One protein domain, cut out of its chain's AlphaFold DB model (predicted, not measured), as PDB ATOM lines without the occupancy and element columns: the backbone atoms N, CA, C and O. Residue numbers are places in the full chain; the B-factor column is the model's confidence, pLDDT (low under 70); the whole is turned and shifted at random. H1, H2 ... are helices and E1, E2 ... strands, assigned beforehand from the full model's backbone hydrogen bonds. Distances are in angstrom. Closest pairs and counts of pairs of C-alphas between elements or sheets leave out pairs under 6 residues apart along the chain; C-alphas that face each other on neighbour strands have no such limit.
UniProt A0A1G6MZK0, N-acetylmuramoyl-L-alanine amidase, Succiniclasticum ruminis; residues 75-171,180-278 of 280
ATOM      1  N   LYS A  75     196.964 268.697 189.331       97.50
ATOM      2  CA  LYS A  75     196.658 268.325 187.941       97.50
ATOM      3  C   LYS A  75     197.417 269.234 186.981       97.50
ATOM      4  O   LYS A  75     197.369 270.457 187.115       97.50
ATOM      5  N   ILE A  76     198.060 268.646 185.978       97.88
ATOM      6  CA  ILE A  76     198.813 269.392 184.970       97.88
ATOM      7  C   ILE A  76     198.312 269.106 183.557       97.88
ATOM      8  O   ILE A  76     197.840 268.023 183.221       97.88
ATOM      9  N   THR A  77     198.456 270.105 182.699       98.00
ATOM     10  CA  THR A  77     198.133 270.031 181.274       98.00
ATOM     11  C   THR A  77     199.367 269.704 180.442       98.00
ATOM     12  O   THR A  77     200.507 269.949 180.843       98.00
ATOM     13  N   GLU A  78     199.157 269.259 179.202       97.38
ATOM     14  CA  GLU A  78     200.250 269.069 178.240       97.38
ATOM     15  C   GLU A  78     201.102 270.326 178.031       97.38
ATOM     16  O   GLU A  78     202.303 270.229 177.784       97.38
ATOM     17  N   THR A  79     200.496 271.513 178.098       97.69
ATOM     18  CA  THR A  79     201.210 272.788 177.952       97.69
ATOM     19  C   THR A  79     202.180 273.012 179.110       97.69
ATOM     20  O   THR A  79     203.312 273.443 178.879       97.69
ATOM     21  N   GLN A  80     201.776 272.672 180.336       98.25
ATOM     22  CA  GLN A  80     202.650 272.738 181.511       98.25
ATOM     23  C   GLN A  80     203.788 271.716 181.410       98.25
ATOM     24  O   GLN A  80     204.945 272.105 181.568       98.25
ATOM     25  N   ILE A  81     203.497 270.471 181.014       98.44
ATOM     26  CA  ILE A  81     204.526 269.435 180.791       98.44
ATOM     27  C   ILE A  81     205.552 269.909 179.755       98.44
ATOM     28  O   ILE A  81     206.756 269.840 179.996       98.44
ATOM     29  N   LYS A  82     205.095 270.460 178.621       98.38
ATOM     30  CA  LYS A  82     205.979 271.024 177.585       98.38
ATOM     31  C   LYS A  82     206.866 272.136 178.140       98.38
ATOM     32  O   LYS A  82     208.046 272.195 177.804       98.38
ATOM     33  N   LYS A  83     206.311 273.030 178.966       98.31
ATOM     34  CA  LYS A  83     207.062 274.130 179.584       98.31
ATOM     35  C   LYS A  83     208.158 273.596 180.506       98.31
ATOM     36  O   LYS A  83     209.312 273.980 180.334       98.31
ATOM     37  N   MET A  84     207.815 272.696 181.426       98.06
ATOM     38  CA  MET A  84     208.769 272.089 182.362       98.06
ATOM     39  C   MET A  84     209.866 271.315 181.618       98.06
ATOM     40  O   MET A  84     211.049 271.500 181.885       98.06
ATOM     41  N   ALA A  85     209.495 270.530 180.602       98.25
ATOM     42  CA  ALA A  85     210.443 269.772 179.789       98.25
ATOM     43  C   ALA A  85     211.438 270.675 179.046       98.25
ATOM     44  O   ALA A  85     212.636 270.415 179.063       98.25
ATOM     45  N   LYS A  86     210.980 271.786 178.453       98.00
ATOM     46  CA  LYS A  86     211.883 272.754 177.807       98.00
ATOM     47  C   LYS A  86     212.902 273.343 178.779       98.00
ATOM     48  O   LYS A  86     214.058 273.502 178.403       98.00
ATOM     49  N   LEU A  87     212.486 273.652 180.008       97.88
ATOM     50  CA  LEU A  87     213.376 274.179 181.048       97.88
ATOM     51  C   LEU A  87     214.399 273.132 181.516       97.88
ATOM     52  O   LEU A  87     215.504 273.484 181.924       97.88
ATOM     53  N   ALA A  88     214.053 271.849 181.455       97.69
ATOM     54  CA  ALA A  88     214.911 270.736 181.858       97.69
ATOM     55  C   ALA A  88     215.799 270.183 180.721       97.69
ATOM     56  O   ALA A  88     216.624 269.293 180.946       97.69
ATOM     57  N   ARG A  89     215.665 270.711 179.496       97.56
ATOM     58  CA  ARG A  89     216.453 270.285 178.331       97.56
ATOM     59  C   ARG A  89     217.955 270.382 178.611       97.56
ATOM     60  O   ARG A  89     218.434 271.368 179.164       97.56
ATOM     61  N   GLY A  90     218.696 269.344 178.224       96.62
ATOM     62  CA  GLY A  90     220.141 269.237 178.452       96.62
ATOM     63  C   GLY A  90     220.542 268.833 179.876       96.62
ATOM     64  O   GLY A  90     221.702 268.500 180.093       96.62
ATOM     65  N   ARG A  91     219.601 268.813 180.833       97.25
ATOM     66  CA  ARG A  91     219.822 268.354 182.216       97.25
ATOM     67  C   ARG A  91     219.254 266.957 182.481       97.25
ATOM     68  O   ARG A  91     219.700 266.286 183.407       97.25
ATOM     69  N   ILE A  92     218.287 266.520 181.673       98.06
ATOM     70  CA  ILE A  92     217.658 265.198 181.773       98.06
ATOM     71  C   ILE A  92     218.175 264.277 180.677       98.06
ATOM     72  O   ILE A  92     218.174 264.637 179.500       98.06
ATOM     73  N   THR A  93     218.567 263.065 181.060       96.69
ATOM     74  CA  THR A  93     219.139 262.061 180.154       96.69
ATOM     75  C   THR A  93     218.244 260.848 179.942       96.69
ATOM     76  O   THR A  93     218.453 260.113 178.972       96.69
ATOM     77  N   THR A  94     217.299 260.596 180.855       98.00
ATOM     78  CA  THR A  94     216.515 259.354 180.884       98.00
ATOM     79  C   THR A  94     215.147 259.559 181.544       98.00
ATOM     80  O   THR A  94     215.001 260.352 182.471       98.00
ATOM     81  N   ILE A  95     214.149 258.811 181.080       98.62
ATOM     82  CA  ILE A  95     212.820 258.668 181.676       98.62
ATOM     83  C   ILE A  95     212.665 257.222 182.152       98.62
ATOM     84  O   ILE A  95     212.880 256.291 181.369       98.62
ATOM     85  N   TYR A  96     212.253 257.048 183.406       98.62
ATOM     86  CA  TYR A  96     211.867 255.757 183.966       98.62
ATOM     87  C   TYR A  96     210.366 255.707 184.210       98.62
ATOM     88  O   TYR A  96     209.784 256.621 184.797       98.62
ATOM     89  N   LEU A  97     209.751 254.624 183.753       98.75
ATOM     90  CA  LEU A  97     208.322 254.385 183.838       98.75
ATOM     91  C   LEU A  97     208.041 253.343 184.917       98.75
ATOM     92  O   LEU A  97     208.667 252.283 184.948       98.75
ATOM     93  N   HIS A  98     207.079 253.650 185.768       98.38
ATOM     94  CA  HIS A  98     206.746 252.915 186.977       98.38
ATOM     95  C   HIS A  98     205.245 252.674 187.052       98.38
ATOM     96  O   HIS A  98     204.446 253.298 186.352       98.38
ATOM     97  N   TRP A  99     204.862 251.833 187.993       96.88
ATOM     98  CA  TRP A  99     203.556 251.906 188.628       96.88
ATOM     99  C   TRP A  99     203.728 252.155 190.122       96.88
ATOM    100  O   TRP A  99     204.828 252.033 190.668       96.88
ATOM    101  N   THR A 100     202.653 252.529 190.799       96.44
ATOM    102  CA  THR A 100     202.708 252.792 192.236       96.44
ATOM    103  C   THR A 100     202.710 251.507 193.065       96.44
ATOM    104  O   THR A 100     203.202 251.552 194.198       96.44
ATOM    105  N   ALA A 101     202.232 250.385 192.502       94.94
ATOM    106  CA  ALA A 101     201.847 249.178 193.243       94.94
ATOM    107  C   ALA A 101     200.852 249.512 194.373       94.94
ATOM    108  O   ALA A 101     200.922 248.989 195.484       94.94
ATOM    109  N   GLY A 102     199.983 250.483 194.094       94.38
ATOM    110  CA  GLY A 102     198.994 251.031 195.009       94.38
ATOM    111  C   GLY A 102     197.681 251.261 194.276       94.38
ATOM    112  O   GLY A 102     197.494 250.785 193.156       94.38
ATOM    113  N   HIS A 103     196.783 252.005 194.905       97.31
ATOM    114  CA  HIS A 103     195.458 252.237 194.349       97.31
ATOM    115  C   HIS A 103     195.450 253.349 193.291       97.31
ATOM    116  O   HIS A 103     196.287 254.263 193.290       97.31
ATOM    117  N   TYR A 104     194.438 253.328 192.435       98.12
ATOM    118  CA  TYR A 104     193.931 254.489 191.725       98.12
ATOM    119  C   TYR A 104     193.704 255.648 192.708       98.12
ATOM    120  O   TYR A 104     193.411 255.464 193.893       98.12
ATOM    121  N   GLY A 105     193.886 256.873 192.231       96.69
ATOM    122  CA  GLY A 105     193.796 258.093 193.031       96.69
ATOM    123  C   GLY A 105     194.964 258.322 193.998       96.69
ATOM    124  O   GLY A 105     195.062 259.410 194.563       96.69
ATOM    125  N   GLN A 106     195.877 257.359 194.187       96.81
ATOM    126  CA  GLN A 106     197.037 257.531 195.066       96.81
ATOM    127  C   GLN A 106     198.251 258.065 194.305       96.81
ATOM    128  O   GLN A 106     198.925 257.341 193.574       96.81
ATOM    129  N   VAL A 107     198.549 259.345 194.516       97.38
ATOM    130  CA  VAL A 107     199.730 260.025 193.967       97.38
ATOM    131  C   VAL A 107     200.858 259.996 194.996       97.38
ATOM    132  O   VAL A 107     200.645 260.359 196.150       97.38
ATOM    133  N   PHE A 108     202.060 259.593 194.579       96.56
ATOM    134  CA  PHE A 108     203.231 259.490 195.454       96.56
ATOM    135  C   PHE A 108     204.339 260.451 195.024       96.56
ATOM    136  O   PHE A 108     204.610 260.599 193.832       96.56
ATOM    137  N   ASP A 109     204.996 261.067 196.005       96.50
ATOM    138  CA  ASP A 109     206.049 262.069 195.796       96.50
ATOM    139  C   ASP A 109     207.332 261.489 195.172       96.50
ATOM    140  O   ASP A 109     208.117 262.208 194.559       96.50
ATOM    141  N   ASP A 110     207.522 260.168 195.250       96.12
ATOM    142  CA  ASP A 110     208.676 259.452 194.696       96.12
ATOM    143  C   ASP A 110     208.838 259.608 193.172       96.12
ATOM    144  O   ASP A 110     209.923 259.372 192.632       96.12
ATOM    145  N   TYR A 111     207.781 260.006 192.463       97.88
ATOM    146  CA  TYR A 111     207.750 260.158 191.009       97.88
ATOM    147  C   TYR A 111     207.449 261.599 190.652       97.88
ATOM    148  O   TYR A 111     206.596 262.199 191.281       97.88
ATOM    149  N   HIS A 112     208.059 262.129 189.592       98.38
ATOM    150  CA  HIS A 112     207.814 263.502 189.140       98.38
ATOM    151  C   HIS A 112     206.389 263.677 188.613       98.38
ATOM    152  O   HIS A 112     205.755 264.711 188.821       98.38
ATOM    153  N   LEU A 113     205.909 262.656 187.898       98.75
ATOM    154  CA  LEU A 113     204.574 262.603 187.323       98.75
ATOM    155  C   LEU A 113     203.858 261.334 187.779       98.75
ATOM    156  O   LEU A 113     204.440 260.249 187.742       98.75
ATOM    157  N   CYS A 114     202.584 261.462 188.130       98.69
ATOM    158  CA  CYS A 114     201.687 260.338 188.390       98.69
ATOM    159  C   CYS A 114     200.485 260.400 187.443       98.69
ATOM    160  O   CYS A 114     199.973 261.485 187.168       98.69
ATOM    161  N   ILE A 115     200.043 259.255 186.929       98.81
ATOM    162  CA  ILE A 115     198.941 259.148 185.968       98.81
ATOM    163  C   ILE A 115     197.861 258.242 186.549       98.81
ATOM    164  O   ILE A 115     198.078 257.049 186.762       98.81
ATOM    165  N   ASP A 116     196.693 258.819 186.785       98.62
ATOM    166  CA  ASP A 116     195.576 258.156 187.451       98.62
ATOM    167  C   ASP A 116     194.710 257.340 186.477       98.62
ATOM    168  O   ASP A 116     194.903 257.404 185.261       98.62
ATOM    169  N   GLN A 117     193.770 256.553 187.004       98.25
ATOM    170  CA  GLN A 117     192.943 255.578 186.285       98.25
ATOM    171  C   GLN A 117     192.286 256.138 185.015       98.25
ATOM    172  O   GLN A 117     192.133 255.432 184.014       98.25
ATOM    173  N   ASP A 118     191.879 257.406 185.055       98.44
ATOM    174  CA  ASP A 118     191.196 258.104 183.969       98.44
ATOM    175  C   ASP A 118     192.149 258.754 182.947       98.44
ATOM    176  O   ASP A 118     191.681 259.328 181.961       98.44
ATOM    177  N   GLY A 119     193.464 258.632 183.145       98.56
ATOM    178  CA  GLY A 119     194.506 259.263 182.337       98.56
ATOM    179  C   GLY A 119     194.886 260.677 182.796       98.56
ATOM    180  O   GLY A 119     195.716 261.316 182.142       98.56
ATOM    181  N   THR A 120     194.314 261.182 183.896       98.69
ATOM    182  CA  THR A 120     194.702 262.472 184.484       98.69
ATOM    183  C   THR A 120     196.158 262.429 184.933       98.69
ATOM    184  O   THR A 120     196.572 261.512 185.640       98.69
ATOM    185  N   VAL A 121     196.929 263.448 184.548       98.75
ATOM    186  CA  VAL A 121     198.343 263.587 184.916       98.75
ATOM    187  C   VAL A 121     198.483 264.580 186.064       98.75
ATOM    188  O   VAL A 121     197.994 265.711 185.986       98.75
ATOM    189  N   TYR A 122     199.202 264.170 187.100       98.62
ATOM    190  CA  TYR A 122     199.558 264.976 188.257       98.62
ATOM    191  C   TYR A 122     201.069 265.207 188.299       98.62
ATOM    192  O   TYR A 122     201.836 264.295 187.986       98.62
ATOM    193  N   ALA A 123     201.490 266.404 188.704       97.50
ATOM    194  CA  ALA A 123     202.872 266.687 189.090       97.50
ATOM    195  C   ALA A 123     203.015 266.674 190.613       97.50
ATOM    196  O   ALA A 123     202.135 267.148 191.334       97.50
ATOM    197  N   THR A 124     204.164 266.195 191.078       96.62
ATOM    198  CA  THR A 124     204.616 266.276 192.482       96.62
ATOM    199  C   THR A 124     205.889 267.129 192.614       96.62
ATOM    200  O   THR A 124     206.548 267.140 193.649       96.62
ATOM    201  N   CYS A 125     206.271 267.814 191.533       94.62
ATOM    202  CA  CYS A 125     207.456 268.657 191.442       94.62
ATOM    203  C   CYS A 125     207.158 269.912 190.616       94.62
ATOM    204  O   CYS A 125     206.370 269.864 189.665       94.62
ATOM    205  N   ASP A 126     207.873 270.996 190.908       94.12
ATOM    206  CA  ASP A 126     207.817 272.236 190.122       94.12
ATOM    207  C   ASP A 126     208.889 272.286 189.010       94.12
ATOM    208  O   ASP A 126     208.722 272.990 188.008       94.12
ATOM    209  N   ASP A 127     209.972 271.509 189.148       94.81
ATOM    210  CA  ASP A 127     211.059 271.360 188.167       94.81
ATOM    211  C   ASP A 127     211.368 269.871 187.940       94.81
ATOM    212  O   ASP A 127     211.552 269.109 188.885       94.81
ATOM    213  N   PHE A 128     211.498 269.453 186.677       97.69
ATOM    214  CA  PHE A 128     211.891 268.082 186.328       97.69
ATOM    215  C   PHE A 128     213.336 267.731 186.689       97.69
ATOM    216  O   PHE A 128     213.726 266.577 186.549       97.69
ATOM    217  N   CYS A 129     214.141 268.700 187.117       96.69
ATOM    218  CA  CYS A 129     215.477 268.441 187.650       96.69
ATOM    219  C   CYS A 129     215.521 268.267 189.168       96.69
ATOM    220  O   CYS A 129     216.606 268.039 189.708       96.69
ATOM    221  N   GLU A 130     214.381 268.370 189.851       96.44
ATOM    222  CA  GLU A 130     214.275 267.932 191.236       96.44
ATOM    223  C   GLU A 130     214.637 266.445 191.334       96.44
ATOM    224  O   GLU A 130     214.247 265.632 190.503       96.44
ATOM    225  N   ARG A 131     215.415 266.060 192.344       95.38
ATOM    226  CA  ARG A 131     215.782 264.655 192.518       95.38
ATOM    227  C   ARG A 131     214.668 263.923 193.263       95.38
ATOM    228  O   ARG A 131     214.511 264.134 194.461       95.38
ATOM    229  N   LYS A 132     213.989 262.997 192.587       95.62
ATOM    230  CA  LYS A 132     213.023 262.065 193.195       95.62
ATOM    231  C   LYS A 132     213.605 260.650 193.344       95.62
ATOM    232  O   LYS A 132     214.548 260.295 192.640       95.62
ATOM    233  N   SER A 133     213.076 259.838 194.261       94.38
ATOM    234  CA  SER A 133     213.626 258.516 194.627       94.38
ATOM    235  C   SER A 133     212.894 257.336 193.961       94.38
ATOM    236  O   SER A 133     212.485 256.399 194.633       94.38
ATOM    237  N   HIS A 134     212.750 257.335 192.632       92.50
ATOM    238  CA  HIS A 134     211.960 256.309 191.925       92.50
ATOM    239  C   HIS A 134     212.753 255.083 191.442       92.50
ATOM    240  O   HIS A 134     212.186 254.002 191.312       92.50
ATOM    241  N   THR A 135     214.047 255.213 191.132       92.19
ATOM    242  CA  THR A 135     214.853 254.130 190.537       92.19
ATOM    243  C   THR A 135     216.207 254.025 191.225       92.19
ATOM    244  O   THR A 135     217.022 254.951 191.195       92.19
ATOM    245  N   TRP A 136     216.462 252.871 191.838       89.06
ATOM    246  CA  TRP A 136     217.691 252.611 192.583       89.06
ATOM    247  C   TRP A 136     218.943 252.920 191.745       89.06
ATOM    248  O   TRP A 136     219.022 252.584 190.568       89.06
ATOM    249  N   MET A 137     219.891 253.649 192.345       90.12
ATOM    250  CA  MET A 137     221.135 254.149 191.728       90.12
ATOM    251  C   MET A 137     221.001 254.995 190.445       90.12
ATOM    252  O   MET A 137     222.009 255.297 189.808       90.12
ATOM    253  N   ARG A 138     219.792 255.423 190.057       92.94
ATOM    254  CA  ARG A 138     219.543 256.029 188.732       92.94
ATOM    255  C   ARG A 138     218.766 257.340 188.744       92.94
ATOM    256  O   ARG A 138     218.426 257.841 187.684       92.94
ATOM    257  N   ASN A 139     218.541 257.912 189.922       92.88
ATOM    258  CA  ASN A 139     217.708 259.103 190.136       92.88
ATOM    259  C   ASN A 139     218.329 260.444 189.683       92.88
ATOM    260  O   ASN A 139     217.688 261.487 189.778       92.88
ATOM    261  N   GLY A 140     219.603 260.465 189.280       94.12
ATOM    262  CA  GLY A 140     220.289 261.699 188.885       94.12
ATOM    263  C   GLY A 140     220.050 262.042 187.417       94.12
ATOM    264  O   GLY A 140     220.448 261.270 186.552       94.12
ATOM    265  N   GLY A 141     219.463 263.210 187.133       96.06
ATOM    266  CA  GLY A 141     219.219 263.666 185.758       96.06
ATOM    267  C   GLY A 141     218.115 262.882 185.046       96.06
ATOM    268  O   GLY A 141     218.189 262.666 183.835       96.06
ATOM    269  N   THR A 142     217.106 262.411 185.783       97.88
ATOM    270  CA  THR A 142     216.078 261.511 185.249       97.88
ATOM    271  C   THR A 142     214.687 261.881 185.713       97.88
ATOM    272  O   THR A 142     214.525 262.331 186.840       97.88
ATOM    273  N   ILE A 143     213.689 261.616 184.874       98.62
ATOM    274  CA  ILE A 143     212.275 261.809 185.211       98.62
ATOM    275  C   ILE A 143     211.644 260.448 185.506       98.62
ATOM    276  O   ILE A 143     211.707 259.535 184.684       98.62
ATOM    277  N   GLY A 144     210.999 260.333 186.660       98.50
ATOM    278  CA  GLY A 144     210.166 259.192 187.040       98.50
ATOM    279  C   GLY A 144     208.694 259.477 186.777       98.50
ATOM    280  O   GLY A 144     208.182 260.493 187.249       98.50
ATOM    281  N   ILE A 145     208.021 258.590 186.049       98.81
ATOM    282  CA  ILE A 145     206.583 258.672 185.763       98.81
ATOM    283  C   ILE A 145     205.925 257.395 186.269       98.81
ATOM    284  O   ILE A 145     206.331 256.318 185.842       98.81
ATOM    285  N   ALA A 146     204.915 257.497 187.131       98.62
ATOM    286  CA  ALA A 146     204.178 256.345 187.639       98.62
ATOM    287  C   ALA A 146     202.730 256.304 187.149       98.62
ATOM    288  O   ALA A 146     202.053 257.326 187.086       98.62
ATOM    289  N   LEU A 147     202.242 255.103 186.855       98.75
ATOM    290  CA  LEU A 147     200.813 254.817 186.770       98.75
ATOM    291  C   LEU A 147     200.285 254.510 188.178       98.75
ATOM    292  O   LEU A 147     200.840 253.645 188.858       98.75
ATOM    293  N   CYS A 148     199.241 255.207 188.626       98.38
ATOM    294  CA  CYS A 148     198.562 254.895 189.886       98.38
ATOM    295  C   CYS A 148     197.733 253.628 189.676       98.38
ATOM    296  O   CYS A 148     196.634 253.726 189.149       98.38
ATOM    297  N   CYS A 149     198.298 252.454 189.934       98.06
ATOM    298  CA  CYS A 149     197.675 251.152 189.682       98.06
ATOM    299  C   CYS A 149     198.555 250.030 190.263       98.06
ATOM    300  O   CYS A 149     199.639 250.272 190.813       98.06
ATOM    301  N   GLY A 150     198.136 248.789 190.032       95.44
ATOM    302  CA  GLY A 150     198.844 247.580 190.431       95.44
ATOM    303  C   GLY A 150     198.635 247.242 191.902       95.44
ATOM    304  O   GLY A 150     199.518 246.640 192.514       95.44
ATOM    305  N   TYR A 151     197.514 247.668 192.495       96.06
ATOM    306  CA  TYR A 151     197.139 247.208 193.828       96.06
ATOM    307  C   TYR A 151     197.003 245.688 193.802       96.06
ATOM    308  O   TYR A 151     196.410 245.171 192.865       96.06
ATOM    309  N   ASP A 152     197.610 245.020 194.790       93.62
ATOM    310  CA  ASP A 152     197.706 243.556 194.941       93.62
ATOM    311  C   ASP A 152     198.265 242.768 193.740       93.62
ATOM    312  O   ASP A 152     198.238 241.538 193.740       93.62
ATOM    313  N   ALA A 153     198.860 243.464 192.769       91.62
ATOM    314  CA  ALA A 153     199.450 242.850 191.594       91.62
ATOM    315  C   ALA A 153     200.555 241.855 191.978       91.62
ATOM    316  O   ALA A 153     201.378 242.109 192.867       91.62
ATOM    317  N   THR A 154     200.606 240.725 191.277       87.38
ATOM    318  CA  THR A 154     201.570 239.656 191.555       87.38
ATOM    319  C   THR A 154     202.392 239.318 190.325       87.38
ATOM    320  O   THR A 154     201.976 239.510 189.186       87.38
ATOM    321  N   CYS A 155     203.602 238.823 190.567       83.44
ATOM    322  CA  CYS A 155     204.472 238.317 189.524       83.44
ATOM    323  C   CYS A 155     205.030 236.971 189.968       83.44
ATOM    324  O   CYS A 155     205.756 236.897 190.962       83.44
ATOM    325  N   GLU A 156     204.678 235.908 189.248       74.75
ATOM    326  CA  GLU A 156     205.137 234.560 189.555       74.75
ATOM    327  C   GLU A 156     206.195 234.105 188.555       74.75
ATOM    328  O   GLU A 156     205.988 234.041 187.342       74.75
ATOM    329  N   LEU A 157     207.365 233.763 189.093       70.62
ATOM    330  CA  LEU A 157     208.427 233.120 188.344       70.62
ATOM    331  C   LEU A 157     208.569 231.667 188.783       70.62
ATOM    332  O   LEU A 157     208.759 231.398 189.970       70.62
ATOM    333  N   PRO A 158     208.579 230.717 187.845       62.66
ATOM    334  CA  PRO A 158     208.920 229.339 188.151       62.66
ATOM    335  C   PRO A 158     210.346 229.280 188.680       62.66
ATOM    336  O   PRO A 158     211.263 229.864 188.099       62.66
ATOM    337  N   THR A 159     210.551 228.495 189.734       56.44
ATOM    338  CA  THR A 159     211.817 228.342 190.474       56.44
ATOM    339  C   THR A 159     213.042 227.931 189.639       56.44
ATOM    340  O   THR A 159     214.146 227.899 190.171       56.44
ATOM    341  N   ALA A 160     212.879 227.609 188.352       57.34
ATOM    342  CA  ALA A 160     213.951 227.207 187.440       57.34
ATOM    343  C   ALA A 160     214.266 228.233 186.327       57.34
ATOM    344  O   ALA A 160     215.115 227.953 185.478       57.34
ATOM    345  N   ILE A 161     213.610 229.401 186.294       65.25
ATOM    346  CA  ILE A 161     213.833 230.414 185.250       65.25
ATOM    347  C   ILE A 161     214.905 231.415 185.698       65.25
ATOM    348  O   ILE A 161     214.753 232.110 186.697       65.25
ATOM    349  N   CYS A 162     215.994 231.515 184.929       65.00
ATOM    350  CA  CYS A 162     216.997 232.565 185.105       65.00
ATOM    351  C   CYS A 162     216.549 233.883 184.449       65.00
ATOM    352  O   CYS A 162     215.760 233.870 183.503       65.00
ATOM    353  N   ALA A 163     217.120 235.017 184.874       62.66
ATOM    354  CA  ALA A 163     216.812 236.341 184.314       62.66
ATOM    355  C   ALA A 163     216.883 236.402 182.772       62.66
ATOM    356  O   ALA A 163     216.062 237.056 182.133       62.66
ATOM    357  N   LYS A 164     217.812 235.659 182.149       63.59
ATOM    358  CA  LYS A 164     217.917 235.562 180.683       63.59
ATOM    359  C   LYS A 164     216.678 234.920 180.049       63.59
ATOM    360  O   LYS A 164     216.204 235.400 179.026       63.59
ATOM    361  N   ALA A 165     216.162 233.847 180.642       64.31
ATOM    362  CA  ALA A 165     214.966 233.170 180.149       64.31
ATOM    363  C   ALA A 165     213.698 234.001 180.406       64.31
ATOM    364  O   ALA A 165     212.836 234.057 179.533       64.31
ATOM    365  N   ALA A 166     213.628 234.720 181.534       67.62
ATOM    366  CA  ALA A 166     212.558 235.682 181.805       67.62
ATOM    367  C   ALA A 166     212.546 236.824 180.768       67.62
ATOM    368  O   ALA A 166     211.494 237.165 180.234       67.62
ATOM    369  N   TRP A 167     213.717 237.359 180.407       61.53
ATOM    370  CA  TRP A 167     213.839 238.389 179.371       61.53
ATOM    371  C   TRP A 167     213.437 237.898 177.970       61.53
ATOM    372  O   TRP A 167     212.835 238.647 177.208       61.53
ATOM    373  N   SER A 168     213.771 236.654 177.605       55.78
ATOM    374  CA  SER A 168     213.549 236.107 176.255       55.78
ATOM    375  C   SER A 168     212.123 235.618 175.965       55.78
ATOM    376  O   SER A 168     211.867 235.206 174.836       55.78
ATOM    377  N   ALA A 169     211.180 235.695 176.909       56.81
ATOM    378  CA  ALA A 169     209.784 235.258 176.733       56.81
ATOM    379  C   ALA A 169     208.945 236.121 175.746       56.81
ATOM    380  O   ALA A 169     207.719 236.058 175.730       56.81
ATOM    381  N   VAL A 170     209.592 236.939 174.911       50.97
ATOM    382  CA  VAL A 170     208.991 237.947 174.027       50.97
ATOM    383  C   VAL A 170     209.539 237.817 172.604       50.97
ATOM    384  O   VAL A 170     210.493 238.492 172.226       50.97
ATOM    385  N   GLY A 171     208.928 236.937 171.804       43.78
ATOM    386  CA  GLY A 171     209.175 236.801 170.362       43.78
ATOM    387  C   GLY A 171     207.941 237.185 169.518       43.78
ATOM    388  O   GLY A 171     206.823 237.005 170.006       43.78
ATOM    389  N   GLU A 180     200.684 231.735 182.043       44.56
ATOM    390  CA  GLU A 180     199.769 232.823 181.631       44.56
ATOM    391  C   GLU A 180     199.529 233.903 182.714       44.56
ATOM    392  O   GLU A 180     198.883 234.912 182.448       44.56
ATOM    393  N   ALA A 181     200.134 233.757 183.898       49.62
ATOM    394  CA  ALA A 181     200.286 234.805 184.902       49.62
ATOM    395  C   ALA A 181     201.732 234.882 185.438       49.62
ATOM    396  O   ALA A 181     201.975 234.745 186.632       49.62
ATOM    397  N   MET A 182     202.730 235.148 184.583       68.06
ATOM    398  CA  MET A 182     203.985 235.718 185.111       68.06
ATOM    399  C   MET A 182     203.737 237.098 185.718       68.06
ATOM    400  O   MET A 182     204.517 237.538 186.549       68.06
ATOM    401  N   VAL A 183     202.679 237.784 185.282       78.88
ATOM    402  CA  VAL A 183     202.236 239.078 185.786       78.88
ATOM    403  C   VAL A 183     200.711 239.071 185.845       78.88
ATOM    404  O   VAL A 183     200.056 239.005 184.806       78.88
ATOM    405  N   ASP A 184     200.166 239.172 187.051       85.50
ATOM    406  CA  ASP A 184     198.786 239.564 187.313       85.50
ATOM    407  C   ASP A 184     198.783 241.057 187.665       85.50
ATOM    408  O   ASP A 184     199.532 241.498 188.538       85.50
ATOM    409  N   GLY A 185     197.963 241.846 186.969       87.44
ATOM    410  CA  GLY A 185     197.825 243.283 187.220       87.44
ATOM    411  C   GLY A 185     197.065 243.618 188.507       87.44
ATOM    412  O   GLY A 185     196.995 244.799 188.854       87.44
ATOM    413  N   GLY A 186     196.528 242.604 189.190       91.50
ATOM    414  CA  GLY A 186     195.793 242.735 190.437       91.50
ATOM    415  C   GLY A 186     194.372 243.249 190.238       91.50
ATOM    416  O   GLY A 186     193.832 243.274 189.125       91.50
ATOM    417  N   SER A 187     193.754 243.686 191.331       95.56
ATOM    418  CA  SER A 187     192.394 244.239 191.339       95.56
ATOM    419  C   SER A 187     192.298 245.633 190.712       95.56
ATOM    420  O   SER A 187     191.217 246.051 190.289       95.56
ATOM    421  N   GLU A 188     193.428 246.329 190.568       97.38
ATOM    422  CA  GLU A 188     193.517 247.650 189.943       97.38
ATOM    423  C   GLU A 188     194.596 247.686 188.841       97.38
ATOM    424  O   GLU A 188     195.611 248.368 188.993       97.38
ATOM    425  N   PRO A 189     194.416 246.954 187.725       95.31
ATOM    426  CA  PRO A 189     195.436 246.817 186.688       95.31
ATOM    427  C   PRO A 189     195.599 248.096 185.845       95.31
ATOM    428  O   PRO A 189     194.651 248.861 185.701       95.31
ATOM    429  N   PRO A 190     196.755 248.325 185.191       96.56
ATOM    430  CA  PRO A 190     196.937 249.477 184.304       96.56
ATOM    431  C   PRO A 190     195.806 249.624 183.272       96.56
ATOM    432  O   PRO A 190     195.532 248.699 182.501       96.56
ATOM    433  N   THR A 191     195.166 250.794 183.222       97.62
ATOM    434  CA  THR A 191     194.065 251.043 182.282       97.62
ATOM    435  C   THR A 191     194.561 251.459 180.900       97.62
ATOM    436  O   THR A 191     195.647 252.016 180.736       97.62
ATOM    437  N   GLU A 192     193.717 251.282 179.879       97.31
ATOM    438  CA  GLU A 192     193.993 251.809 178.535       97.31
ATOM    439  C   GLU A 192     194.265 253.322 178.563       97.31
ATOM    440  O   GLU A 192     195.204 253.802 177.930       97.31
ATOM    441  N   LYS A 193     193.486 254.075 179.352       98.50
ATOM    442  CA  LYS A 193     193.639 255.531 179.482       98.50
ATOM    443  C   LYS A 193     194.985 255.906 180.096       98.50
ATOM    444  O   LYS A 193     195.615 256.851 179.625       98.50
ATOM    445  N   GLN A 194     195.453 255.154 181.093       98.62
ATOM    446  CA  GLN A 194     196.786 255.324 181.672       98.62
ATOM    447  C   GLN A 194     197.890 255.054 180.647       98.62
ATOM    448  O   GLN A 194     198.813 255.861 180.514       98.62
ATOM    449  N   ILE A 195     197.778 253.956 179.890       98.56
ATOM    450  CA  ILE A 195     198.757 253.560 178.866       98.56
ATOM    451  C   ILE A 195     198.828 254.601 177.736       98.56
ATOM    452  O   ILE A 195     199.918 254.971 177.289       98.56
ATOM    453  N   GLU A 196     197.684 255.122 177.293       98.31
ATOM    454  CA  GLU A 196     197.641 256.192 176.294       98.31
ATOM    455  C   GLU A 196     198.205 257.511 176.830       98.31
ATOM    456  O   GLU A 196     199.015 258.165 176.163       98.31
ATOM    457  N   ALA A 197     197.840 257.890 178.059       98.69
ATOM    458  CA  ALA A 197     198.344 259.100 178.695       98.69
ATOM    459  C   ALA A 197     199.870 259.055 178.862       98.69
ATOM    460  O   ALA A 197     200.549 260.002 178.455       98.69
ATOM    461  N   VAL A 198     200.440 257.952 179.368       98.81
ATOM    462  CA  VAL A 198     201.900 257.832 179.520       98.81
ATOM    463  C   VAL A 198     202.613 257.856 178.173       98.81
ATOM    464  O   VAL A 198     203.628 258.537 178.043       98.81
ATOM    465  N   ALA A 199     202.069 257.211 177.136       98.69
ATOM    466  CA  ALA A 199     202.645 257.255 175.794       98.69
ATOM    467  C   ALA A 199     202.669 258.682 175.222       98.69
ATOM    468  O   ALA A 199     203.673 259.114 174.643       98.69
ATOM    469  N   LYS A 200     201.592 259.448 175.430       98.69
ATOM    470  CA  LYS A 200     201.512 260.851 175.013       98.69
ATOM    471  C   LYS A 200     202.477 261.740 175.797       98.69
ATOM    472  O   LYS A 200     203.160 262.570 175.194       98.69
ATOM    473  N   VAL A 201     202.583 261.548 177.113       98.81
ATOM    474  CA  VAL A 201     203.547 262.260 177.966       98.81
ATOM    475  C   VAL A 201     204.978 261.943 177.539       98.81
ATOM    476  O   VAL A 201     205.755 262.867 177.316       98.81
ATOM    477  N   VAL A 202     205.321 260.670 177.323       98.81
ATOM    478  CA  VAL A 202     206.637 260.249 176.813       98.81
ATOM    479  C   VAL A 202     206.951 260.927 175.480       98.81
ATOM    480  O   VAL A 202     208.049 261.450 175.304       98.81
ATOM    481  N   ALA A 203     205.995 260.981 174.550       98.62
ATOM    482  CA  ALA A 203     206.183 261.670 173.276       98.62
ATOM    483  C   ALA A 203     206.466 263.171 173.454       98.62
ATOM    484  O   ALA A 203     207.356 263.714 172.795       98.62
ATOM    485  N   ILE A 204     205.738 263.839 174.357       98.50
ATOM    486  CA  ILE A 204     205.982 265.244 174.708       98.50
ATOM    487  C   ILE A 204     207.394 265.405 175.273       98.50
ATOM    488  O   ILE A 204     208.143 266.254 174.795       98.50
ATOM    489  N   LEU A 205     207.771 264.587 176.255       98.69
ATOM    490  CA  LEU A 205     209.061 264.696 176.926       98.69
ATOM    491  C   LEU A 205     210.222 264.425 175.968       98.69
ATOM    492  O   LEU A 205     211.112 265.258 175.879       98.69
ATOM    493  N   CYS A 206     210.190 263.345 175.180       98.38
ATOM    494  CA  CYS A 206     211.228 263.055 174.182       98.38
ATOM    495  C   CYS A 206     211.425 264.222 173.203       98.38
ATOM    496  O   CYS A 206     212.553 264.607 172.896       98.38
ATOM    497  N   LYS A 207     210.324 264.825 172.734       97.75
ATOM    498  CA  LYS A 207     210.374 265.975 171.825       97.75
ATOM    499  C   LYS A 207     210.951 267.221 172.492       97.75
ATOM    500  O   LYS A 207     211.752 267.925 171.884       97.75
ATOM    501  N   GLU A 208     210.494 267.544 173.696       98.12
ATOM    502  CA  GLU A 208     210.853 268.800 174.351       98.12
ATOM    503  C   GLU A 208     212.194 268.724 175.098       98.12
ATOM    504  O   GLU A 208     212.829 269.764 175.267       98.12
ATOM    505  N   LEU A 209     212.666 267.535 175.473       98.00
ATOM    506  CA  LEU A 209     214.006 267.290 176.033       98.00
ATOM    507  C   LEU A 209     215.070 267.038 174.959       98.00
ATOM    508  O   LEU A 209     216.252 267.047 175.283       98.00
ATOM    509  N   ASP A 210     214.653 266.868 173.703       96.50
ATOM    510  CA  ASP A 210     215.523 266.653 172.543       96.50
ATOM    511  C   ASP A 210     216.369 265.366 172.624       96.50
ATOM    512  O   ASP A 210     217.570 265.360 172.359       96.50
ATOM    513  N   PHE A 211     215.744 264.241 172.991       94.69
ATOM    514  CA  PHE A 211     216.392 262.927 172.924       94.69
ATOM    515  C   PHE A 211     215.472 261.850 172.322       94.69
ATOM    516  O   PHE A 211     214.244 261.982 172.346       94.69
ATOM    517  N   PRO A 212     216.037 260.773 171.738       96.38
ATOM    518  CA  PRO A 212     215.255 259.808 170.972       96.38
ATOM    519  C   PRO A 212     214.323 258.966 171.849       96.38
ATOM    520  O   PRO A 212     214.722 258.472 172.903       96.38
ATOM    521  N   ASN A 213     213.114 258.701 171.341       97.50
ATOM    522  CA  ASN A 213     212.216 257.674 171.872       97.50
ATOM    523  C   ASN A 213     212.826 256.283 171.635       97.50
ATOM    524  O   ASN A 213     212.665 255.698 170.565       97.50
ATOM    525  N   SER A 214     213.589 255.797 172.609       96.88
ATOM    526  CA  SER A 214     214.421 254.597 172.503       96.88
ATOM    527  C   SER A 214     214.522 253.893 173.851       96.88
ATOM    528  O   SER A 214     214.343 254.520 174.896       96.88
ATOM    529  N   SER A 215     214.862 252.605 173.836       93.38
ATOM    530  CA  SER A 215     215.058 251.782 175.038       93.38
ATOM    531  C   SER A 215     216.256 252.186 175.902       93.38
ATOM    532  O   SER A 215     216.475 251.570 176.931       93.38
ATOM    533  N   ASP A 216     217.048 253.183 175.503       94.94
ATOM    534  CA  ASP A 216     218.167 253.695 176.311       94.94
ATOM    535  C   ASP A 216     217.850 255.044 176.964       94.94
ATOM    536  O   ASP A 216     218.579 255.517 177.838       94.94
ATOM    537  N   ARG A 217     216.751 255.673 176.540       97.31
ATOM    538  CA  ARG A 217     216.288 256.968 177.046       97.31
ATOM    539  C   ARG A 217     214.937 256.882 177.737       97.31
ATOM    540  O   ARG A 217     214.671 257.701 178.604       97.31
ATOM    541  N   VAL A 218     214.102 255.916 177.372       98.31
ATOM    542  CA  VAL A 218     212.779 255.686 177.955       98.31
ATOM    543  C   VAL A 218     212.669 254.212 178.290       98.31
ATOM    544  O   VAL A 218     212.617 253.379 177.382       98.31
ATOM    545  N   MET A 219     212.640 253.891 179.576       96.69
ATOM    546  CA  MET A 219     212.642 252.511 180.051       96.69
ATOM    547  C   MET A 219     211.583 252.309 181.119       96.69
ATOM    548  O   MET A 219     211.336 253.205 181.923       96.69
ATOM    549  N   THR A 220     210.989 251.127 181.169       97.25
ATOM    550  CA  THR A 220     210.251 250.719 182.367       97.25
ATOM    551  C   THR A 220     211.219 250.373 183.493       97.25
ATOM    552  O   THR A 220     212.395 250.079 183.252       97.25
ATOM    553  N   HIS A 221     210.744 250.400 184.737       95.75
ATOM    554  CA  HIS A 221     211.562 249.961 185.860       95.75
ATOM    555  C   HIS A 221     211.979 248.497 185.686       95.75
ATOM    556  O   HIS A 221     213.119 248.158 185.977       95.75
ATOM    557  N   CYS A 222     211.107 247.647 185.130       92.56
ATOM    558  CA  CYS A 222     211.471 246.269 184.820       92.56
ATOM    559  C   CYS A 222     212.647 246.179 183.827       92.56
ATOM    560  O   CYS A 222     213.606 245.447 184.070       92.56
ATOM    561  N   GLU A 223     212.625 246.953 182.733       92.69
ATOM    562  CA  GLU A 223     213.711 246.947 181.740       92.69
ATOM    563  C   GLU A 223     215.063 247.302 182.364       92.69
ATOM    564  O   GLU A 223     216.077 246.676 182.046       92.69
ATOM    565  N   ILE A 224     215.087 248.283 183.268       94.00
ATOM    566  CA  ILE A 224     216.328 248.662 183.935       94.00
ATOM    567  C   ILE A 224     216.713 247.716 185.074       94.00
ATOM    568  O   ILE A 224     217.894 247.420 185.230       94.00
ATOM    569  N   ALA A 225     215.742 247.152 185.791       91.19
ATOM    570  CA  ALA A 225     215.980 246.135 186.808       91.19
ATOM    571  C   ALA A 225     216.639 244.887 186.207       91.19
ATOM    572  O   ALA A 225     217.576 244.336 186.786       91.19
ATOM    573  N   PHE A 226     216.224 244.473 185.005       87.56
ATOM    574  CA  PHE A 226     216.909 243.415 184.261       87.56
ATOM    575  C   PHE A 226     218.355 243.780 183.912       87.56
ATOM    576  O   PHE A 226     219.246 242.949 184.084       87.56
ATOM    577  N   ARG A 227     218.597 245.008 183.435       89.44
ATOM    578  CA  ARG A 227     219.946 245.485 183.073       89.44
ATOM    579  C   ARG A 227     220.888 245.536 184.279       89.44
ATOM    580  O   ARG A 227     222.069 245.241 184.127       89.44
ATOM    581  N   ASP A 228     220.357 245.857 185.451       91.00
ATOM    582  CA  ASP A 228     221.125 246.014 186.689       91.00
ATOM    583  C   ASP A 228     221.149 244.756 187.567       91.00
ATOM    584  O   ASP A 228     221.802 244.739 188.608       91.00
ATOM    585  N   GLY A 229     220.458 243.691 187.154       87.44
ATOM    586  CA  GLY A 229     220.491 242.399 187.836       87.44
ATOM    587  C   GLY A 229     219.608 242.289 189.081       87.44
ATOM    588  O   GLY A 229     219.822 241.368 189.859       87.44
ATOM    589  N   TYR A 230     218.614 243.168 189.251       88.88
ATOM    590  CA  TYR A 230     217.611 243.108 190.333       88.88
ATOM    591  C   TYR A 230     216.169 242.910 189.817       88.88
ATOM    592  O   TYR A 230     215.182 243.090 190.532       88.88
ATOM    593  N   GLY A 231     216.026 242.556 188.538       87.25
ATOM    594  CA  GLY A 231     214.747 242.236 187.908       87.25
ATOM    595  C   GLY A 231     214.285 240.791 188.151       87.25
ATOM    596  O   GLY A 231     214.940 240.033 188.876       87.25
ATOM    597  N   PRO A 232     213.169 240.384 187.522       83.81
ATOM    598  CA  PRO A 232     212.637 239.027 187.606       83.81
ATOM    599  C   PRO A 232     213.703 237.950 187.334       83.81
ATOM    600  O   PRO A 232     214.384 237.956 186.311       83.81
ATOM    601  N   GLY A 233     213.846 236.999 188.260       79.50
ATOM    602  CA  GLY A 233     214.758 235.857 188.127       79.50
ATOM    603  C   GLY A 233     216.185 236.148 188.597       79.50
ATOM    604  O   GLY A 233     217.081 235.341 188.351       79.50
ATOM    605  N   SER A 234     216.397 237.288 189.262       81.00
ATOM    606  CA  SER A 234     217.658 237.656 189.924       81.00
ATOM    607  C   SER A 234     217.882 236.943 191.263       81.00
ATOM    608  O   SER A 234     219.023 236.786 191.689       81.00
ATOM    609  N   GLY A 235     216.804 236.509 191.926       78.00
ATOM    610  CA  GLY A 235     216.837 236.046 193.317       78.00
ATOM    611  C   GLY A 235     216.725 237.176 194.349       78.00
ATOM    612  O   GLY A 235     216.777 236.895 195.545       78.00
ATOM    613  N   ASP A 236     216.552 238.427 193.910       80.50
ATOM    614  CA  ASP A 236     216.303 239.571 194.786       80.50
ATOM    615  C   ASP A 236     214.881 239.494 195.389       80.50
ATOM    616  O   ASP A 236     213.903 239.453 194.633       80.50
ATOM    617  N   PRO A 237     214.718 239.481 196.728       76.19
ATOM    618  CA  PRO A 237     213.397 239.494 197.358       76.19
ATOM    619  C   PRO A 237     212.603 240.788 197.100       76.19
ATOM    620  O   PRO A 237     211.379 240.770 197.196       76.19
ATOM    621  N   GLU A 238     213.266 241.892 196.746       79.06
ATOM    622  CA  GLU A 238     212.656 243.177 196.386       79.06
ATOM    623  C   GLU A 238     212.576 243.395 194.866       79.06
ATOM    624  O   GLU A 238     212.447 244.543 194.417       79.06
ATOM    625  N   THR A 239     212.628 242.307 194.084       83.38
ATOM    626  CA  THR A 239     212.546 242.300 192.615       83.38
ATOM    627  C   THR A 239     211.574 243.358 192.090       83.38
ATOM    628  O   THR A 239     210.398 243.396 192.466       83.38
ATOM    629  N   LYS A 240     212.057 244.210 191.181       89.12
ATOM    630  CA  LYS A 240     211.231 245.226 190.513       89.12
ATOM    631  C   LYS A 240     210.845 244.761 189.122       89.12
ATOM    632  O   LYS A 240     211.693 244.382 188.318       89.12
ATOM    633  N   TRP A 241     209.550 244.813 188.848       89.81
ATOM    634  CA  TRP A 241     208.943 244.299 187.623       89.81
ATOM    635  C   TRP A 241     207.910 245.274 187.045       89.81
ATOM    636  O   TRP A 241     207.089 244.912 186.203       89.81
ATOM    637  N   ASP A 242     207.984 246.541 187.459       92.25
ATOM    638  CA  ASP A 242     207.021 247.568 187.085       92.25
ATOM    639  C   ASP A 242     206.916 247.689 185.564       92.25
ATOM    640  O   ASP A 242     207.921 247.835 184.853       92.25
ATOM    641  N   LEU A 243     205.671 247.640 185.082       93.69
ATOM    642  CA  LEU A 243     205.320 247.722 183.666       93.69
ATOM    643  C   LEU A 243     206.103 246.718 182.799       93.69
ATOM    644  O   LEU A 243     206.479 247.027 181.664       93.69
ATOM    645  N   TRP A 244     206.392 245.523 183.325       90.38
ATOM    646  CA  TRP A 244     207.051 244.472 182.553       90.38
ATOM    647  C   TRP A 244     206.231 244.100 181.317       90.38
ATOM    648  O   TRP A 244     206.725 244.184 180.191       90.38
ATOM    649  N   PHE A 245     204.959 243.783 181.528       88.88
ATOM    650  CA  PHE A 245     203.975 243.550 180.484       88.88
ATOM    651  C   PHE A 245     202.756 244.426 180.724       88.88
ATOM    652  O   PHE A 245     202.380 244.687 181.865       88.88
ATOM    653  N   LEU A 246     202.151 244.888 179.636       90.88
ATOM    654  CA  LEU A 246     200.955 245.717 179.653       90.88
ATOM    655  C   LEU A 246     199.926 245.179 178.655       90.88
ATOM    656  O   LEU A 246     200.325 244.682 177.594       90.88
ATOM    657  N   PRO A 247     198.623 245.288 178.960       89.56
ATOM    658  CA  PRO A 247     197.574 244.910 178.024       89.56
ATOM    659  C   PRO A 247     197.553 245.875 176.832       89.56
ATOM    660  O   PRO A 247     197.464 247.092 176.999       89.56
ATOM    661  N   ASP A 248     197.624 245.337 175.612       87.31
ATOM    662  CA  ASP A 248     197.462 246.120 174.384       87.31
ATOM    663  C   ASP A 248     196.037 245.970 173.835       87.31
ATOM    664  O   ASP A 248     195.683 244.929 173.269       87.31
ATOM    665  N   ASN A 249     195.211 247.010 173.983       88.12
ATOM    666  CA  ASN A 249     193.816 246.977 173.532       88.12
ATOM    667  C   ASN A 249     193.692 246.725 172.018       88.12
ATOM    668  O   ASN A 249     192.784 246.017 171.584       88.12
ATOM    669  N   ALA A 250     194.654 247.205 171.221       87.00
ATOM    670  CA  ALA A 250     194.681 247.041 169.771       87.00
ATOM    671  C   ALA A 250     194.931 245.581 169.363       87.00
ATOM    672  O   ALA A 250     194.760 245.212 168.201       87.00
ATOM    673  N   ARG A 251     195.337 244.744 170.324       83.00
ATOM    674  CA  ARG A 251     195.602 243.314 170.175       83.00
ATOM    675  C   ARG A 251     194.731 242.489 171.122       83.00
ATOM    676  O   ARG A 251     195.198 241.492 171.666       83.00
ATOM    677  N   ASN A 252     193.477 242.901 171.328       82.44
ATOM    678  CA  ASN A 252     192.512 242.216 172.196       82.44
ATOM    679  C   ASN A 252     193.041 242.010 173.629       82.44
ATOM    680  O   ASN A 252     192.923 240.923 174.188       82.44
ATOM    681  N   ASN A 253     193.663 243.047 174.205       83.38
ATOM    682  CA  ASN A 253     194.283 243.049 175.537       83.38
ATOM    683  C   ASN A 253     195.417 242.031 175.726       83.38
ATOM    684  O   ASN A 253     195.787 241.717 176.857       83.38
ATOM    685  N   ARG A 254     196.021 241.543 174.636       83.25
ATOM    686  CA  ARG A 254     197.194 240.675 174.719       83.25
ATOM    687  C   ARG A 254     198.337 241.401 175.430       83.25
ATOM    688  O   ARG A 254     198.721 242.508 175.040       83.25
ATOM    689  N   LEU A 255     198.902 240.745 176.442       84.31
ATOM    690  CA  LEU A 255     200.064 241.250 177.163       84.31
ATOM    691  C   LEU A 255     201.250 241.423 176.208       84.31
ATOM    692  O   LEU A 255     201.643 240.509 175.482       84.31
ATOM    693  N   THR A 256     201.805 242.629 176.207       84.38
ATOM    694  CA  THR A 256     202.932 243.049 175.371       84.38
ATOM    695  C   THR A 256     204.009 243.643 176.276       84.38
ATOM    696  O   THR A 256     203.650 244.335 177.230       84.38
ATOM    697  N   PRO A 257     205.314 243.414 176.023       88.62
ATOM    698  CA  PRO A 257     206.371 244.030 176.822       88.62
ATOM    699  C   PRO A 257     206.166 245.547 176.926       88.62
ATOM    700  O   PRO A 257     206.079 246.246 175.909       88.62
ATOM    701  N   GLY A 258     206.049 246.049 178.156       92.31
ATOM    702  CA  GLY A 258     205.475 247.367 178.433       92.31
ATOM    703  C   GLY A 258     206.287 248.511 177.834       92.31
ATOM    704  O   GLY A 258     205.720 249.423 177.232       92.31
ATOM    705  N   GLY A 259     207.619 248.421 177.885       94.12
ATOM    706  CA  GLY A 259     208.505 249.390 177.237       94.12
ATOM    707  C   GLY A 259     208.290 249.464 175.722       94.12
ATOM    708  O   GLY A 259     208.217 250.556 175.158       94.12
ATOM    709  N   CYS A 260     208.118 248.319 175.054       93.00
ATOM    710  CA  CYS A 260     207.822 248.270 173.620       93.00
ATOM    711  C   CYS A 260     206.452 248.874 173.301       93.00
ATOM    712  O   CYS A 260     206.349 249.672 172.368       93.00
ATOM    713  N   LEU A 261     205.423 248.540 174.088       94.94
ATOM    714  CA  LEU A 261     204.071 249.069 173.901       94.94
ATOM    715  C   LEU A 261     204.042 250.597 174.042       94.94
ATOM    716  O   LEU A 261     203.583 251.296 173.136       94.94
ATOM    717  N   ILE A 262     204.583 251.123 175.145       98.38
ATOM    718  CA  ILE A 262     204.576 252.563 175.435       98.38
ATOM    719  C   ILE A 262     205.403 253.326 174.401       98.38
ATOM    720  O   ILE A 262     204.922 254.320 173.857       98.38
ATOM    721  N   ARG A 263     206.619 252.867 174.071       98.25
ATOM    722  CA  ARG A 263     207.449 253.532 173.052       98.25
ATOM    723  C   ARG A 263     206.819 253.451 171.661       98.25
ATOM    724  O   ARG A 263     206.914 254.425 170.914       98.25
ATOM    725  N   GLY A 264     206.146 252.351 171.320       97.25
ATOM    726  CA  GLY A 264     205.398 252.208 170.068       97.25
ATOM    727  C   GLY A 264     204.262 253.228 169.953       97.25
ATOM    728  O   GLY A 264     204.195 253.972 168.972       97.25
ATOM    729  N   LYS A 265     203.432 253.353 170.994       97.94
ATOM    730  CA  LYS A 265     202.375 254.379 171.064       97.94
ATOM    731  C   LYS A 265     202.960 255.800 171.093       97.94
ATOM    732  O   LYS A 265     202.480 256.687 170.390       97.94
ATOM    733  N   ALA A 266     204.062 256.032 171.808       98.44
ATOM    734  CA  ALA A 266     204.743 257.328 171.828       98.44
ATOM    735  C   ALA A 266     205.286 257.731 170.445       98.44
ATOM    736  O   ALA A 266     205.261 258.912 170.089       98.44
ATOM    737  N   ALA A 267     205.736 256.772 169.628       98.06
ATOM    738  CA  ALA A 267     206.152 257.035 168.252       98.06
ATOM    739  C   ALA A 267     204.989 257.551 167.385       98.06
ATOM    740  O   ALA A 267     205.196 258.481 166.600       98.06
ATOM    741  N   TYR A 268     203.769 257.031 167.576       96.81
ATOM    742  CA  TYR A 268     202.566 257.568 166.930       96.81
ATOM    743  C   TYR A 268     202.315 259.030 167.329       96.81
ATOM    744  O   TYR A 268     202.179 259.892 166.460       96.81
ATOM    745  N   TYR A 269     202.350 259.355 168.624       97.56
ATOM    746  CA  TYR A 269     202.161 260.736 169.086       97.56
ATOM    747  C   TYR A 269     203.271 261.687 168.611       97.56
ATOM    748  O   TYR A 269     203.000 262.837 168.260       97.56
ATOM    749  N   LEU A 270     204.523 261.225 168.547       96.75
ATOM    750  CA  LEU A 270     205.625 261.992 167.959       96.75
ATOM    751  C   LEU A 270     205.393 262.272 166.471       96.75
ATOM    752  O   LEU A 270     205.670 263.383 166.007       96.75
ATOM    753  N   TRP A 271     204.893 261.284 165.727       96.31
ATOM    754  CA  TRP A 271     204.509 261.452 164.329       96.31
ATOM    755  C   TRP A 271     203.366 262.468 164.193       96.31
ATOM    756  O   TRP A 271     203.512 263.433 163.439       96.31
ATOM    757  N   ASP A 272     202.299 262.337 164.981       94.38
ATOM    758  CA  ASP A 272     201.144 263.246 164.980       94.38
ATOM    759  C   ASP A 272     201.566 264.699 165.266       94.38
ATOM    760  O   ASP A 272     201.243 265.624 164.518       94.38
ATOM    761  N   MET A 273     202.420 264.909 166.272       92.94
ATOM    762  CA  MET A 273     202.961 266.230 166.616       92.94
ATOM    763  C   MET A 273     203.824 266.875 165.521       92.94
ATOM    764  O   MET A 273     203.974 268.103 165.517       92.94
ATOM    765  N   LYS A 274     204.454 266.078 164.650       89.25
ATOM    766  CA  LYS A 274     205.233 266.577 163.504       89.25
ATOM    767  C   LYS A 274     204.325 266.960 162.336       89.25
ATOM    768  O   LYS A 274     204.634 267.920 161.636       89.25
ATOM    769  N   HIS A 275     203.220 266.241 162.142       88.12
ATOM    770  CA  HIS A 275     202.340 266.415 160.984       88.12
ATOM    771  C   HIS A 275     201.204 267.414 161.232       88.12
ATOM    772  O   HIS A 275     200.879 268.169 160.321       88.12
ATOM    773  N   LYS A 276     200.703 267.556 162.465       78.50
ATOM    774  CA  LYS A 276     199.757 268.634 162.823       78.50
ATOM    775  C   LYS A 276     200.320 270.036 162.581       78.50
ATOM    776  O   LYS A 276     199.583 270.925 162.185       78.50
ATOM    777  N   LYS A 277     201.633 270.224 162.754       60.88
ATOM    778  CA  LYS A 277     202.318 271.495 162.456       60.88
ATOM    779  C   LYS A 277     202.419 271.826 160.964       60.88
ATOM    780  O   LYS A 277     202.765 272.951 160.647       60.88
ATOM    781  N   LYS A 278     202.210 270.855 160.070       56.91
ATOM    782  CA  LYS A 278     202.251 271.073 158.614       56.91
ATOM    783  C   LYS A 278     200.875 271.385 158.022       56.91
ATOM    784  O   LYS A 278     200.808 271.799 156.873       56.91
TER     785      LYS A 278
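What this domain is: This is residues 75 to 171 and 180 to 278 of the 280 residues of the protein "N-acetylmuramoyl-L-alanine amidase" of Succiniclasticum ruminis (UniProt A0A1G6MZK0). A twisted sheet of five strands is covered on one face by H3, which runs along it; H1 packs on residues 201 to 209 of H3, H5 crosses H3 on its side away from the sheet, and the short H4 is on the opposite face. The hairpin of E6 and E7 sits by the first residues of H5, and long loops with the small H2 lie far from H1. The printed part has 196 residues, with five named helices and seven named strands in the order H1 E1 E2 E3 E4 H2 H3 E5 H4 E6 E7 H5; the class is mixed, helices and strands, with 92 residues, under half, in named elements. The large sheet, in the order E3 E2 E4 E1 E5, is mixed. The whole is compact, with a radius of gyration of the C-alphas of 16.0 A and spans of 51 by 36 by 30 A.

How they stand to each other: H1, residues 78 to 88, touches H3, residues 192 to 209, at a steep tilt of 39 degrees, the same way; their closest C-alphas, of Lys 86 and Glu 208, are 5.4 A apart. E1, residues 94 to 99, is parallel to its neighbours E4, residues 142 to 147, and the edge strand E5, residues 218 to 220; within hydrogen-bond range are N 96 and O 143, 2.8 A, and N 97 and O 219, 2.8 A. E2, residues 113 to 115, is parallel to its neighbour E4, with N 115 and O 146 at 2.8 A, and forms an antiparallel hairpin with the edge strand E3, residues 121 to 123, with N 122 and O 114 at 2.8 A. H2, residues 163 to 167, is not on this sheet; it is close but not clearly touching H4, residues 221 to 228, the closest C-alphas, of Ala 163 and Phe 226, being 7.1 A apart. H3 lies over E4 at a height over the sheet of 8.8 A and runs along the strands, at 9 degrees to E4 on the local plane. H4 lies on the opposite face from H3, at a height over the sheet of 8.2 A. E6, residues 245 to 248, and E7, residues 254 to 257, form an antiparallel hairpin, with N 246 and O 256 at 2.9 A. H5, residues 258 to 278, touches H3 with residues 262 to 270 alone, at a steep tilt of 61 degrees, the same way; their closest C-alphas, of Ala 199 and Ala 266, are 4.5 A apart. H1, H3 and H5 on one face of the five-stranded sheet make two layers, helices and strands. Every O i to N i+4 pair is within hydrogen-bond range in H1, H2, H3 and H4, and 15 of 17 in H5.

Where its parts are: H1 begins at C-alpha 78 (200.250, 269.069, 178.240) and measures 15.2 A from first to last C-alpha. E1 measures 16.8 A, E4 16.7 A and H3 25.4 A. H5, 31.1 A, ends at C-alpha 278 (202.251, 271.073, 158.614).

The domain as a whole: The two C-alphas farthest apart, of Thr 159 and Lys 278, are 54.2 A apart. Residues 172 to 179 are not printed, and C-alphas 171 and 180 are 15.2 A apart across the cut. The links E1 to E2, E3 to E4, E4 to H2 and H4 to E6 are long. The mean pLDDT of the printed part is 90.5; residues 158 to 171, 180 to 182 and 277 to 278 are under 70.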